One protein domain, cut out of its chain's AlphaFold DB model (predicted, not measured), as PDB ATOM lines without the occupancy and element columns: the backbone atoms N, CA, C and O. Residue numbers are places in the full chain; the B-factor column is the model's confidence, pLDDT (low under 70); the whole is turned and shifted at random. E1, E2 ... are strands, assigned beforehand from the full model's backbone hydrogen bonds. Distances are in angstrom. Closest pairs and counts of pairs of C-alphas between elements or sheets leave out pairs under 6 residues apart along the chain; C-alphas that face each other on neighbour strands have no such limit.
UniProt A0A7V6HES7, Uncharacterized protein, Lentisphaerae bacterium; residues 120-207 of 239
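What this domain is: This is residues 120 to 207 of the 239 residues of an uncharacterized protein of Lentisphaerae bacterium (UniProt A0A7V6HES7). Little of this domain is regular structure: loops and one strongly twisted sheet that forks at E2. E1 runs along one side of E2, and on the other side E3 with E6 and E4 with E5 spread as two arms. The 88 printed residues hold no named helix and six strands, E1 to E6 along the chain, with 34 residues; the class is all strand, the neighbours antiparallel. The whole is compact, with a radius of gyration of the C-alphas of 13.1 A and spans of 35 by 29 by 22 A.

How they stand to each other: E2, residues 137 to 143, forms hairpins with E1, residues 129 to 134, and E3, residues 159 to 163, on opposite sides; these three make a meander, each strand the antiparallel neighbour of the one before. Within hydrogen-bond range are N 132 and O 139, 2.9 A, and N 143 and O 160, 2.8 A. On E3's side of E2 lies E4, residues 172 to 177, with N 173 and O 138 at 2.9 A. E5, residues 183 to 187, forms a hairpin with E4, N 185 and O 174 at 2.8 A. E6, residues 196 to 200, neighbours E3, N 161 and O 198 at 2.9 A. E3 and E4 are apart.

Where its parts are: E1 begins at C-alpha 129 (2.763, 40.454, -36.625) and measures 15.6 A; E2 measures 16.5 A. E6 ends at C-alpha 200 (13.754, 37.787, -45.389).

The domain as a whole: The C-alphas of Asp 180 and Glu 203, the farthest apart, are 39.3 A apart. The printed part has no cut; the link from E2 to E3 is long. Confidence is under 70 at residues 120, 176 to 183 and 190 to 192.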
ATOM      1  N   ALA A 120      18.050  49.346 -39.744       67.06
ATOM      2  CA  ALA A 120      17.922  48.413 -40.867       67.06
ATOM      3  C   ALA A 120      16.654  47.551 -40.731       67.06
ATOM      4  O   ALA A 120      16.035  47.197 -41.729       67.06
ATOM      5  N   PHE A 121      16.273  47.265 -39.483       75.06
ATOM      6  CA  PHE A 121      15.051  46.581 -39.091       75.06
ATOM      7  C   PHE A 121      14.650  47.002 -37.669       75.06
ATOM      8  O   PHE A 121      15.517  47.085 -36.794       75.06
ATOM      9  N   TRP A 122      13.362  47.242 -37.426       75.56
ATOM     10  CA  TRP A 122      12.795  47.536 -36.109       75.56
ATOM     11  C   TRP A 122      11.500  46.757 -35.875       75.56
ATOM     12  O   TRP A 122      10.597  46.808 -36.697       75.56
ATOM     13  N   VAL A 123      11.352  46.134 -34.704       76.75
ATOM     14  CA  VAL A 123      10.195  45.291 -34.364       76.75
ATOM     15  C   VAL A 123       9.623  45.539 -32.972       76.75
ATOM     16  O   VAL A 123      10.350  45.873 -32.038       76.75
ATOM     17  N   ASP A 124       8.317  45.298 -32.835       75.94
ATOM     18  CA  ASP A 124       7.556  45.341 -31.583       75.94
ATOM     19  C   ASP A 124       6.666  44.090 -31.465       75.94
ATOM     20  O   ASP A 124       6.044  43.674 -32.435       75.94
ATOM     21  N   ALA A 125       6.602  43.464 -30.287       76.25
ATOM     22  CA  ALA A 125       5.799  42.259 -30.058       76.25
ATOM     23  C   ALA A 125       4.280  42.532 -29.929       76.25
ATOM     24  O   ALA A 125       3.522  41.610 -29.634       76.25
ATOM     25  N   THR A 126       3.831  43.777 -30.121       75.81
ATOM     26  CA  THR A 126       2.413  44.184 -30.134       75.81
ATOM     27  C   THR A 126       1.839  44.435 -31.528       75.81
ATOM     28  O   THR A 126       0.626  44.321 -31.703       75.81
ATOM     29  N   THR A 127       2.670  44.791 -32.512       81.75
ATOM     30  CA  THR A 127       2.240  45.295 -33.826       81.75
ATOM     31  C   THR A 127       2.988  44.611 -34.964       81.75
ATOM     32  O   THR A 127       4.045  44.020 -34.761       81.75
ATOM     33  N   ASN A 128       2.432  44.693 -36.177       88.12
ATOM     34  CA  ASN A 128       3.069  44.215 -37.409       88.12
ATOM     35  C   ASN A 128       3.525  42.740 -37.305       88.12
ATOM     36  O   ASN A 128       4.643  42.357 -37.649       88.12
ATOM     37  N   LEU A 129       2.613  41.898 -36.805       89.25
ATOM     38  CA  LEU A 129       2.763  40.454 -36.625       89.25
ATOM     39  C   LEU A 129       1.687  39.717 -37.432       89.25
ATOM     40  O   LEU A 129       0.498  39.968 -37.242       89.25
ATOM     41  N   VAL A 130       2.085  38.737 -38.245       94.50
ATOM     42  CA  VAL A 130       1.160  37.718 -38.764       94.50
ATOM     43  C   VAL A 130       1.152  36.557 -37.781       94.50
ATOM     44  O   VAL A 130       2.199  35.976 -37.477       94.50
ATOM     45  N   THR A 131      -0.033  36.240 -37.258       93.69
ATOM     46  CA  THR A 131      -0.196  35.269 -36.173       93.69
ATOM     47  C   THR A 131      -1.242  34.202 -36.466       93.69
ATOM     48  O   THR A 131      -2.201  34.427 -37.202       93.69
ATOM     49  N   VAL A 132      -1.059  33.032 -35.851       92.12
ATOM     50  CA  VAL A 132      -1.984  31.896 -35.906       92.12
ATOM     51  C   VAL A 132      -2.285  31.434 -34.485       92.12
ATOM     52  O   VAL A 132      -1.376  31.133 -33.713       92.12
ATOM     53  N   SER A 133      -3.566  31.345 -34.133       92.69
ATOM     54  CA  SER A 133      -4.003  30.836 -32.828       92.69
ATOM     55  C   SER A 133      -4.193  29.319 -32.865       92.69
ATOM     56  O   SER A 133      -4.874  28.796 -33.746       92.69
ATOM     57  N   SER A 134      -3.624  28.597 -31.899       89.00
ATOM     58  CA  SER A 134      -3.782  27.142 -31.766       89.00
ATOM     59  C   SER A 134      -3.544  26.686 -30.325       89.00
ATOM     60  O   SER A 134      -2.596  27.134 -29.683       89.00
ATOM     61  N   ASN A 135      -4.384  25.780 -29.811       87.38
ATOM     62  CA  ASN A 135      -4.304  25.251 -28.439       87.38
ATOM     63  C   ASN A 135      -4.145  26.362 -27.377       87.38
ATOM     64  O   ASN A 135      -3.198  26.329 -26.594       87.38
ATOM     65  N   ASP A 136      -5.000  27.388 -27.425       89.62
ATOM     66  CA  ASP A 136      -4.983  28.573 -26.545       89.62
ATOM     67  C   ASP A 136      -3.674  29.397 -26.546       89.62
ATOM     68  O   ASP A 136      -3.464  30.252 -25.689       89.62
ATOM     69  N   ASN A 137      -2.792  29.178 -27.528       88.00
ATOM     70  CA  ASN A 137      -1.561  29.939 -27.738       88.00
ATOM     71  C   ASN A 137      -1.639  30.747 -29.041       88.00
ATOM     72  O   ASN A 137      -2.186  30.270 -30.037       88.00
ATOM     73  N   THR A 138      -1.002  31.919 -29.060       92.06
ATOM     74  CA  THR A 138      -0.795  32.723 -30.273       92.06
ATOM     75  C   THR A 138       0.620  32.496 -30.795       92.06
ATOM     76  O   THR A 138       1.597  32.776 -30.099       92.06
ATOM     77  N   TYR A 139       0.742  31.991 -32.018       92.19
ATOM     78  CA  TYR A 139       2.008  31.760 -32.712       92.19
ATOM     79  C   TYR A 139       2.289  32.881 -33.712       92.19
ATOM     80  O   TYR A 139       1.355  33.449 -34.267       92.19
ATOM     81  N   VAL A 140       3.563  33.204 -33.931       92.38
ATOM     82  CA  VAL A 140       4.037  34.280 -34.812       92.38
ATOM     83  C   VAL A 140       4.689  33.662 -36.043       92.38
ATOM     84  O   VAL A 140       5.822  33.187 -35.968       92.38
ATOM     85  N   ASP A 141       3.984  33.687 -37.171       94.19
ATOM     86  CA  ASP A 141       4.487  33.155 -38.442       94.19
ATOM     87  C   ASP A 141       5.334  34.181 -39.199       94.19
ATOM     88  O   ASP A 141       6.286  33.804 -39.880       94.19
ATOM     89  N   ALA A 142       5.066  35.479 -39.031       92.94
ATOM     90  CA  ALA A 142       5.969  36.531 -39.485       92.94
ATOM     91  C   ALA A 142       5.900  37.782 -38.601       92.94
ATOM     92  O   ALA A 142       4.872  38.087 -37.996       92.94
ATOM     93  N   TRP A 143       7.019  38.498 -38.541       91.31
ATOM     94  CA  TRP A 143       7.228  39.717 -37.775       91.31
ATOM     95  C   TRP A 143       7.866  40.757 -38.699       91.31
ATOM     96  O   TRP A 143       8.967  40.553 -39.219       91.31
ATOM     97  N   PHE A 144       7.130  41.830 -38.957       91.00
ATOM     98  CA  PHE A 144       7.450  42.855 -39.942       91.00
ATOM     99  C   PHE A 144       7.989  44.102 -39.250       91.00
ATOM    100  O   PHE A 144       7.824  44.282 -38.042       91.00
ATOM    101  N   ASP A 145       8.644  44.968 -40.019       88.00
ATOM    102  CA  ASP A 145       9.139  46.223 -39.476       88.00
ATOM    103  C   ASP A 145       7.969  47.113 -39.019       88.00
ATOM    104  O   ASP A 145       6.954  47.198 -39.710       88.00
ATOM    105  N   VAL A 146       8.084  47.811 -37.883       82.19
ATOM    106  CA  VAL A 146       7.016  48.727 -37.410       82.19
ATOM    107  C   VAL A 146       6.797  49.928 -38.334       82.19
ATOM    108  O   VAL A 146       5.825  50.660 -38.172       82.19
ATOM    109  N   ARG A 147       7.733  50.172 -39.260       84.25
ATOM    110  CA  ARG A 147       7.636  51.205 -40.296       84.25
ATOM    111  C   ARG A 147       6.861  50.735 -41.528       84.25
ATOM    112  O   ARG A 147       6.552  51.573 -42.372       84.25
ATOM    113  N   GLU A 148       6.539  49.443 -41.637       87.81
ATOM    114  CA  GLU A 148       5.563  48.977 -42.625       87.81
ATOM    115  C   GLU A 148       4.158  49.486 -42.249       87.81
ATOM    116  O   GLU A 148       3.797  49.468 -41.066       87.81
ATOM    117  N   PRO A 149       3.353  49.944 -43.226       86.44
ATOM    118  CA  PRO A 149       2.010  50.463 -42.969       86.44
ATOM    119  C   PRO A 149       1.007  49.363 -42.586       86.44
ATOM    120  O   PRO A 149       0.030  49.642 -41.891       86.44
ATOM    121  N   ASP A 150       1.248  48.132 -43.038       87.81
ATOM    122  CA  ASP A 150       0.463  46.931 -42.762       87.81
ATOM    123  C   ASP A 150       1.344  45.668 -42.931       87.81
ATOM    124  O   ASP A 150       2.574  45.750 -42.916       87.81
ATOM    125  N   THR A 151       0.732  44.481 -43.009       89.81
ATOM    126  CA  THR A 151       1.427  43.187 -43.162       89.81
ATOM    127  C   THR A 151       1.300  42.580 -44.565       89.81
ATOM    128  O   THR A 151       1.609  41.402 -44.744       89.81
ATOM    129  N   GLU A 152       0.837  43.346 -45.554       90.88
ATOM    130  CA  GLU A 152       0.615  42.894 -46.929       90.88
ATOM    131  C   GLU A 152       1.748  43.342 -47.869       90.88
ATOM    132  O   GLU A 152       2.492  44.285 -47.609       90.88
ATOM    133  N   ALA A 153       1.908  42.637 -48.991       87.56
ATOM    134  CA  ALA A 153       2.913  42.981 -49.996       87.56
ATOM    135  C   ALA A 153       2.439  44.157 -50.888       87.56
ATOM    136  O   ALA A 153       1.251  44.231 -51.211       87.56
ATOM    137  N   PRO A 154       3.343  45.020 -51.400       91.38
ATOM    138  CA  PRO A 154       4.803  44.914 -51.360       91.38
ATOM    139  C   PRO A 154       5.437  45.533 -50.106       91.38
ATOM    140  O   PRO A 154       5.121  46.655 -49.724       91.38
ATOM    141  N   PHE A 155       6.413  44.824 -49.544       91.25
ATOM    142  CA  PHE A 155       7.183  45.263 -48.379       91.25
ATOM    143  C   PHE A 155       8.267  46.282 -48.760       91.25
ATOM    144  O   PHE A 155       8.770  46.282 -49.887       91.25
ATOM    145  N   LEU A 156       8.662  47.128 -47.810       89.81
ATOM    146  CA  LEU A 156       9.742  48.111 -47.948       89.81
ATOM    147  C   LEU A 156      10.987  47.729 -47.135       89.81
ATOM    148  O   LEU A 156      12.109  48.108 -47.489       89.81
ATOM    149  N   TYR A 157      10.802  46.962 -46.063       88.00
ATOM    150  CA  TYR A 157      11.823  46.590 -45.094       88.00
ATOM    151  C   TYR A 157      12.038  45.067 -45.045       88.00
ATOM    152  O   TYR A 157      11.205  44.282 -45.508       88.00
ATOM    153  N   PRO A 158      13.176  44.598 -44.497       88.25
ATOM    154  CA  PRO A 158      13.323  43.196 -44.132       88.25
ATOM    155  C   PRO A 158      12.237  42.766 -43.137       88.25
ATOM    156  O   PRO A 158      11.660  43.589 -42.432       88.25
ATOM    157  N   ARG A 159      12.010  41.460 -43.030       90.94
ATOM    158  CA  ARG A 159      11.075  40.842 -42.083       90.94
ATOM    159  C   ARG A 159      11.648  39.549 -41.515       90.94
ATOM    160  O   ARG A 159      12.512  38.932 -42.136       90.94
ATOM    161  N   ALA A 160      11.174  39.119 -40.353       89.88
ATOM    162  CA  ALA A 160      11.517  37.827 -39.770       89.88
ATOM    163  C   ALA A 160      10.341  36.858 -39.963       89.88
ATOM    164  O   ALA A 160       9.238  37.128 -39.505       89.88
ATOM    165  N   VAL A 161      10.554  35.731 -40.647       92.62
ATOM    166  CA  VAL A 161       9.518  34.725 -40.958       92.62
ATOM    167  C   VAL A 161       9.839  33.421 -40.232       92.62
ATOM    168  O   VAL A 161      11.001  33.025 -40.185       92.62
ATOM    169  N   ALA A 162       8.853  32.741 -39.650       90.88
ATOM    170  CA  ALA A 162       9.050  31.482 -38.937       90.88
ATOM    171  C   ALA A 162       9.749  30.433 -39.818       90.88
ATOM    172  O   ALA A 162       9.357  30.172 -40.953       90.88
ATOM    173  N   ASN A 163      10.817  29.835 -39.287       87.38
ATOM    174  CA  ASN A 163      11.605  28.836 -39.994       87.38
ATOM    175  C   ASN A 163      11.239  27.435 -39.499       87.38
ATOM    176  O   ASN A 163      11.621  27.026 -38.401       87.38
ATOM    177  N   TRP A 164      10.531  26.687 -40.343       86.62
ATOM    178  CA  TRP A 164      10.055  25.342 -40.023       86.62
ATOM    179  C   TRP A 164      11.037  24.212 -40.388       86.62
ATOM    180  O   TRP A 164      10.695  23.037 -40.291       86.62
ATOM    181  N   THR A 165      12.280  24.537 -40.775       87.19
ATOM    182  CA  THR A 165      13.312  23.543 -41.155       87.19
ATOM    183  C   THR A 165      13.638  22.565 -40.021       87.19
ATOM    184  O   THR A 165      13.978  21.411 -40.274       87.19
ATOM    185  N   TYR A 166      13.548  23.022 -38.770       81.06
ATOM    186  CA  TYR A 166      13.988  22.270 -37.588       81.06
ATOM    187  C   TYR A 166      12.861  21.936 -36.599       81.06
ATOM    188  O   TYR A 166      13.079  21.188 -35.647       81.06
ATOM    189  N   THR A 167      11.668  22.504 -36.788       83.94
ATOM    190  CA  THR A 167      10.501  22.322 -35.914       83.94
ATOM    191  C   THR A 167       9.232  22.737 -36.653       83.94
ATOM    192  O   THR A 167       9.273  23.635 -37.485       83.94
ATOM    193  N   ASN A 168       8.089  22.133 -36.336       87.19
ATOM    194  CA  ASN A 168       6.786  22.493 -36.908       87.19
ATOM    195  C   ASN A 168       6.017  23.522 -36.056       87.19
ATOM    196  O   ASN A 168       4.793  23.595 -36.137       87.19
ATOM    197  N   ILE A 169       6.717  24.261 -35.190       86.38
ATOM    198  CA  ILE A 169       6.121  25.208 -34.244       86.38
ATOM    199  C   ILE A 169       6.829  26.558 -34.369       86.38
ATOM    200  O   ILE A 169       7.999  26.685 -34.009       86.38
ATOM    201  N   SER A 170       6.110  27.574 -34.837       91.19
ATOM    202  CA  SER A 170       6.591  28.959 -34.879       91.19
ATOM    203  C   SER A 170       6.851  29.517 -33.461       91.19
ATOM    204  O   SER A 170       6.389  28.944 -32.465       91.19
ATOM    205  N   PRO A 171       7.597  30.626 -33.305       89.25
ATOM    206  CA  PRO A 171       7.663  31.353 -32.033       89.25
ATOM    207  C   PRO A 171       6.265  31.733 -31.513       89.25
ATOM    208  O   PRO A 171       5.313  31.802 -32.281       89.25
ATOM    209  N   GLN A 172       6.122  31.971 -30.210       87.25
ATOM    210  CA  GLN A 172       4.837  32.327 -29.586       87.25
ATOM    211  C   GLN A 172       4.834  33.781 -29.120       87.25
ATOM    212  O   GLN A 172       5.820  34.225 -28.547       87.25
ATOM    213  N   CYS A 173       3.728  34.500 -29.287       86.69
ATOM    214  CA  CYS A 173       3.527  35.774 -28.602       86.69
ATOM    215  C   CYS A 173       2.978  35.496 -27.197       86.69
ATOM    216  O   CYS A 173       1.910  34.898 -27.062       86.69
ATOM    217  N   ILE A 174       3.704  35.903 -26.150       81.88
ATOM    218  CA  ILE A 174       3.320  35.683 -24.744       81.88
ATOM    219  C   ILE A 174       3.562  36.927 -23.889       81.88
ATOM    220  O   ILE A 174       4.433  37.733 -24.205       81.88
ATOM    221  N   LEU A 175       2.840  37.054 -22.773       76.50
ATOM    222  CA  LEU A 175       3.128  38.057 -21.743       76.50
ATOM    223  C   LEU A 175       4.127  37.475 -20.738       76.50
ATOM    224  O   LEU A 175       3.810  36.535 -20.008       76.50
ATOM    225  N   ASN A 176       5.355  37.991 -20.754       67.25
ATOM    226  CA  ASN A 176       6.395  37.644 -19.778       67.25
ATOM    227  C   ASN A 176       7.496  38.713 -19.626       67.25
ATOM    228  O   ASN A 176       8.404  38.515 -18.819       67.25
ATOM    229  N   ALA A 177       7.448  39.809 -20.394       61.38
ATOM    230  CA  ALA A 177       8.454  40.867 -20.425       61.38
ATOM    231  C   ALA A 177       8.157  42.023 -19.464       61.38
ATOM    232  O   ALA A 177       7.080  42.121 -18.879       61.38
ATOM    233  N   GLY A 178       9.144  42.904 -19.293       51.56
ATOM    234  CA  GLY A 178       9.110  43.947 -18.269       51.56
ATOM    235  C   GLY A 178       9.450  43.412 -16.875       51.56
ATOM    236  O   GLY A 178       9.689  42.222 -16.676       51.56
ATOM    237  N   THR A 179       9.498  44.309 -15.892       51.78
ATOM    238  CA  THR A 179       9.844  43.978 -14.496       51.78
ATOM    239  C   THR A 179       8.753  43.210 -13.750       51.78
ATOM    240  O   THR A 179       9.033  42.619 -12.712       51.78
ATOM    241  N   ASP A 180       7.521  43.235 -14.257       60.12
ATOM    242  CA  ASP A 180       6.337  42.574 -13.698       60.12
ATOM    243  C   ASP A 180       5.840  41.392 -14.554       60.12
ATOM    244  O   ASP A 180       4.881  40.719 -14.181       60.12
ATOM    245  N   GLY A 181       6.494  41.121 -15.689       59.41
ATOM    246  CA  GLY A 181       6.111  40.069 -16.628       59.41
ATOM    247  C   GLY A 181       4.859  40.369 -17.461       59.41
ATOM    248  O   GLY A 181       4.364  39.468 -18.133       59.41
ATOM    249  N   THR A 182       4.328  41.595 -17.430       67.44
ATOM    250  CA  THR A 182       3.072  41.949 -18.117       67.44
ATOM    251  C   THR A 182       3.250  42.335 -19.584       67.44
ATOM    252  O   THR A 182       2.274  42.340 -20.333       67.44
ATOM    253  N   MET A 183       4.472  42.651 -20.023       63.12
ATOM    254  CA  MET A 183       4.727  43.095 -21.394       63.12
ATOM    255  C   MET A 183       4.811  41.897 -22.359       63.12
ATOM    256  O   MET A 183       5.317  40.830 -21.985       63.12
ATOM    257  N   PRO A 184       4.354  42.050 -23.613       73.25
ATOM    258  CA  PRO A 184       4.448  41.000 -24.618       73.25
ATOM    259  C   PRO A 184       5.884  40.776 -25.101       73.25
ATOM    260  O   PRO A 184       6.702  41.695 -25.154       73.25
ATOM    261  N   SER A 185       6.184  39.540 -25.493       73.81
ATOM    262  CA  SER A 185       7.405  39.174 -26.207       73.81
ATOM    263  C   SER A 185       7.166  38.030 -27.194       73.81
ATOM    264  O   SER A 185       6.246  37.224 -27.031       73.81
ATOM    265  N   VAL A 186       8.035  37.938 -28.203       83.50
ATOM    266  CA  VAL A 186       8.102  36.785 -29.108       83.50
ATOM    267  C   VAL A 186       9.035  35.735 -28.498       83.50
ATOM    268  O   VAL A 186      10.256  35.888 -28.467       83.50
ATOM    269  N   TRP A 187       8.450  34.659 -27.979       82.12
ATOM    270  CA  TRP A 187       9.131  33.581 -27.275       82.12
ATOM    271  C   TRP A 187       9.465  32.399 -28.186       82.12
ATOM    272  O   TRP A 187       8.603  31.660 -28.673       82.12
ATOM    273  N   PHE A 188      10.764  32.161 -28.337       82.94
ATOM    274  CA  PHE A 188      11.335  31.092 -29.156       82.94
ATOM    275  C   PHE A 188      11.370  29.729 -28.433       82.94
ATOM    276  O   PHE A 188      11.969  28.777 -28.923       82.94
ATOM    277  N   GLY A 189      10.696  29.575 -27.290       72.81
ATOM    278  CA  GLY A 189      10.694  28.331 -26.514       72.81
ATOM    279  C   GLY A 189      11.864  28.214 -25.527       72.81
ATOM    280  O   GLY A 189      12.555  29.186 -25.225       72.81
ATOM    281  N   ARG A 190      12.069  27.006 -24.985       69.94
ATOM    282  CA  ARG A 190      13.208  26.666 -24.107       69.94
ATOM    283  C   ARG A 190      14.401  26.152 -24.925       69.94
ATOM    284  O   ARG A 190      14.286  25.940 -26.127       69.94
ATOM    285  N   TYR A 191      15.530  25.887 -24.266       67.50
ATOM    286  CA  TYR A 191      16.653  25.166 -24.876       67.50
ATOM    287  C   TYR A 191      16.177  23.892 -25.603       67.50
ATOM    288  O   TYR A 191      15.387  23.126 -25.054       67.50
ATOM    289  N   GLY A 192      16.641  23.687 -26.839       68.00
ATOM    290  CA  GLY A 192      16.224  22.564 -27.689       68.00
ATOM    291  C   GLY A 192      14.857  22.716 -28.374       68.00
ATOM    292  O   GLY A 192      14.415  21.775 -29.019       68.00
ATOM    293  N   SER A 193      14.187  23.873 -28.284       71.81
ATOM    294  CA  SER A 193      12.909  24.126 -28.978       71.81
ATOM    295  C   SER A 193      13.017  24.147 -30.508       71.81
ATOM    296  O   SER A 193      12.021  23.916 -31.194       71.81
ATOM    297  N   LEU A 194      14.205  24.500 -31.017       80.12
ATOM    298  CA  LEU A 194      14.549  24.713 -32.428       80.12
ATOM    299  C   LEU A 194      13.667  25.737 -33.176       80.12
ATOM    300  O   LEU A 194      13.814  25.904 -34.388       80.12
ATOM    301  N   ARG A 195      12.799  26.472 -32.464       80.56
ATOM    302  CA  ARG A 195      11.999  27.560 -33.041       80.56
ATOM    303  C   ARG A 195      12.949  28.681 -33.421       80.56
ATOM    304  O   ARG A 195      13.710  29.168 -32.587       80.56
ATOM    305  N   THR A 196      12.913  29.078 -34.681       81.25
ATOM    306  CA  THR A 196      13.784  30.105 -35.253       81.25
ATOM    307  C   THR A 196      12.992  30.924 -36.265       81.25
ATOM    308  O   THR A 196      11.907  30.521 -36.687       81.25
ATOM    309  N   MET A 197      13.520  32.084 -36.644       87.69
ATOM    310  CA  MET A 197      12.995  32.868 -37.758       87.69
ATOM    311  C   MET A 197      14.104  33.123 -38.772       87.69
ATOM    312  O   MET A 197      15.256  33.363 -38.405       87.69
ATOM    313  N   THR A 198      13.742  33.052 -40.046       87.00
ATOM    314  CA  THR A 198      14.570  33.431 -41.180       87.00
ATOM    315  C   THR A 198      14.353  34.906 -41.466       87.00
ATOM    316  O   THR A 198      13.223  35.367 -41.615       87.00
ATOM    317  N   TRP A 199      15.454  35.635 -41.552       87.38
ATOM    318  CA  TRP A 199      15.472  37.000 -42.041       87.38
ATOM    319  C   TRP A 199      15.227  37.006 -43.550       87.38
ATOM    320  O   TRP A 199      15.942  36.325 -44.285       87.38
ATOM    321  N   THR A 200      14.240  37.769 -44.004       89.25
ATOM    322  CA  THR A 200      13.754  37.787 -45.389       89.25
ATOM    323  C   THR A 200      13.750  39.225 -45.910       89.25
ATOM    324  O   THR A 200      13.351  40.137 -45.189       89.25
ATOM    325  N   THR A 201      14.232  39.451 -47.130       89.56
ATOM    326  CA  THR A 201      14.267  40.770 -47.783       89.56
ATOM    327  C   THR A 201      12.883  41.166 -48.324       89.56
ATOM    328  O   THR A 201      12.007  40.303 -48.423       89.56
ATOM    329  N   PRO A 202      12.662  42.440 -48.708       90.56
ATOM    330  CA  PRO A 202      11.451  42.857 -49.422       90.56
ATOM    331  C   PRO A 202      11.129  42.018 -50.668       90.56
ATOM    332  O   PRO A 202       9.967  41.813 -50.994       90.56
ATOM    333  N   GLU A 203      12.160  41.503 -51.343       90.31
ATOM    334  CA  GLU A 203      12.082  40.686 -52.561       90.31
ATOM    335  C   GLU A 203      11.926  39.174 -52.286       90.31
ATOM    336  O   GLU A 203      12.227  38.352 -53.150       90.31
ATOM    337  N   ASP A 204      11.489  38.797 -51.081       90.62
ATOM    338  CA  ASP A 204      11.180  37.418 -50.665       90.62
ATOM    339  C   ASP A 204      12.369  36.438 -50.701       90.62
ATOM    340  O   ASP A 204      12.208  35.221 -50.821       90.62
ATOM    341  N   THR A 205      13.591  36.952 -50.524       90.88
ATOM    342  CA  THR A 205      14.817  36.138 -50.428       90.88
ATOM    343  C   THR A 205      15.428  36.172 -49.028       90.88
ATOM    344  O   THR A 205      15.144  37.070 -48.245       90.88
ATOM    345  N   VAL A 206      16.282  35.202 -48.680       86.88
ATOM    346  CA  VAL A 206      16.955  35.189 -47.368       86.88
ATOM    347  C   VAL A 206      17.922  36.371 -47.254       86.88
ATOM    348  O   VAL A 206      18.875  36.490 -48.028       86.88
ATOM    349  N   ALA A 207      17.707  37.228 -46.257       81.62
ATOM    350  CA  ALA A 207      18.540  38.388 -45.985       81.62
ATOM    351  C   ALA A 207      19.899  37.961 -45.406       81.62
ATOM    352  O   ALA A 207      20.014  37.511 -44.265       81.62
TER     353      ALA A 207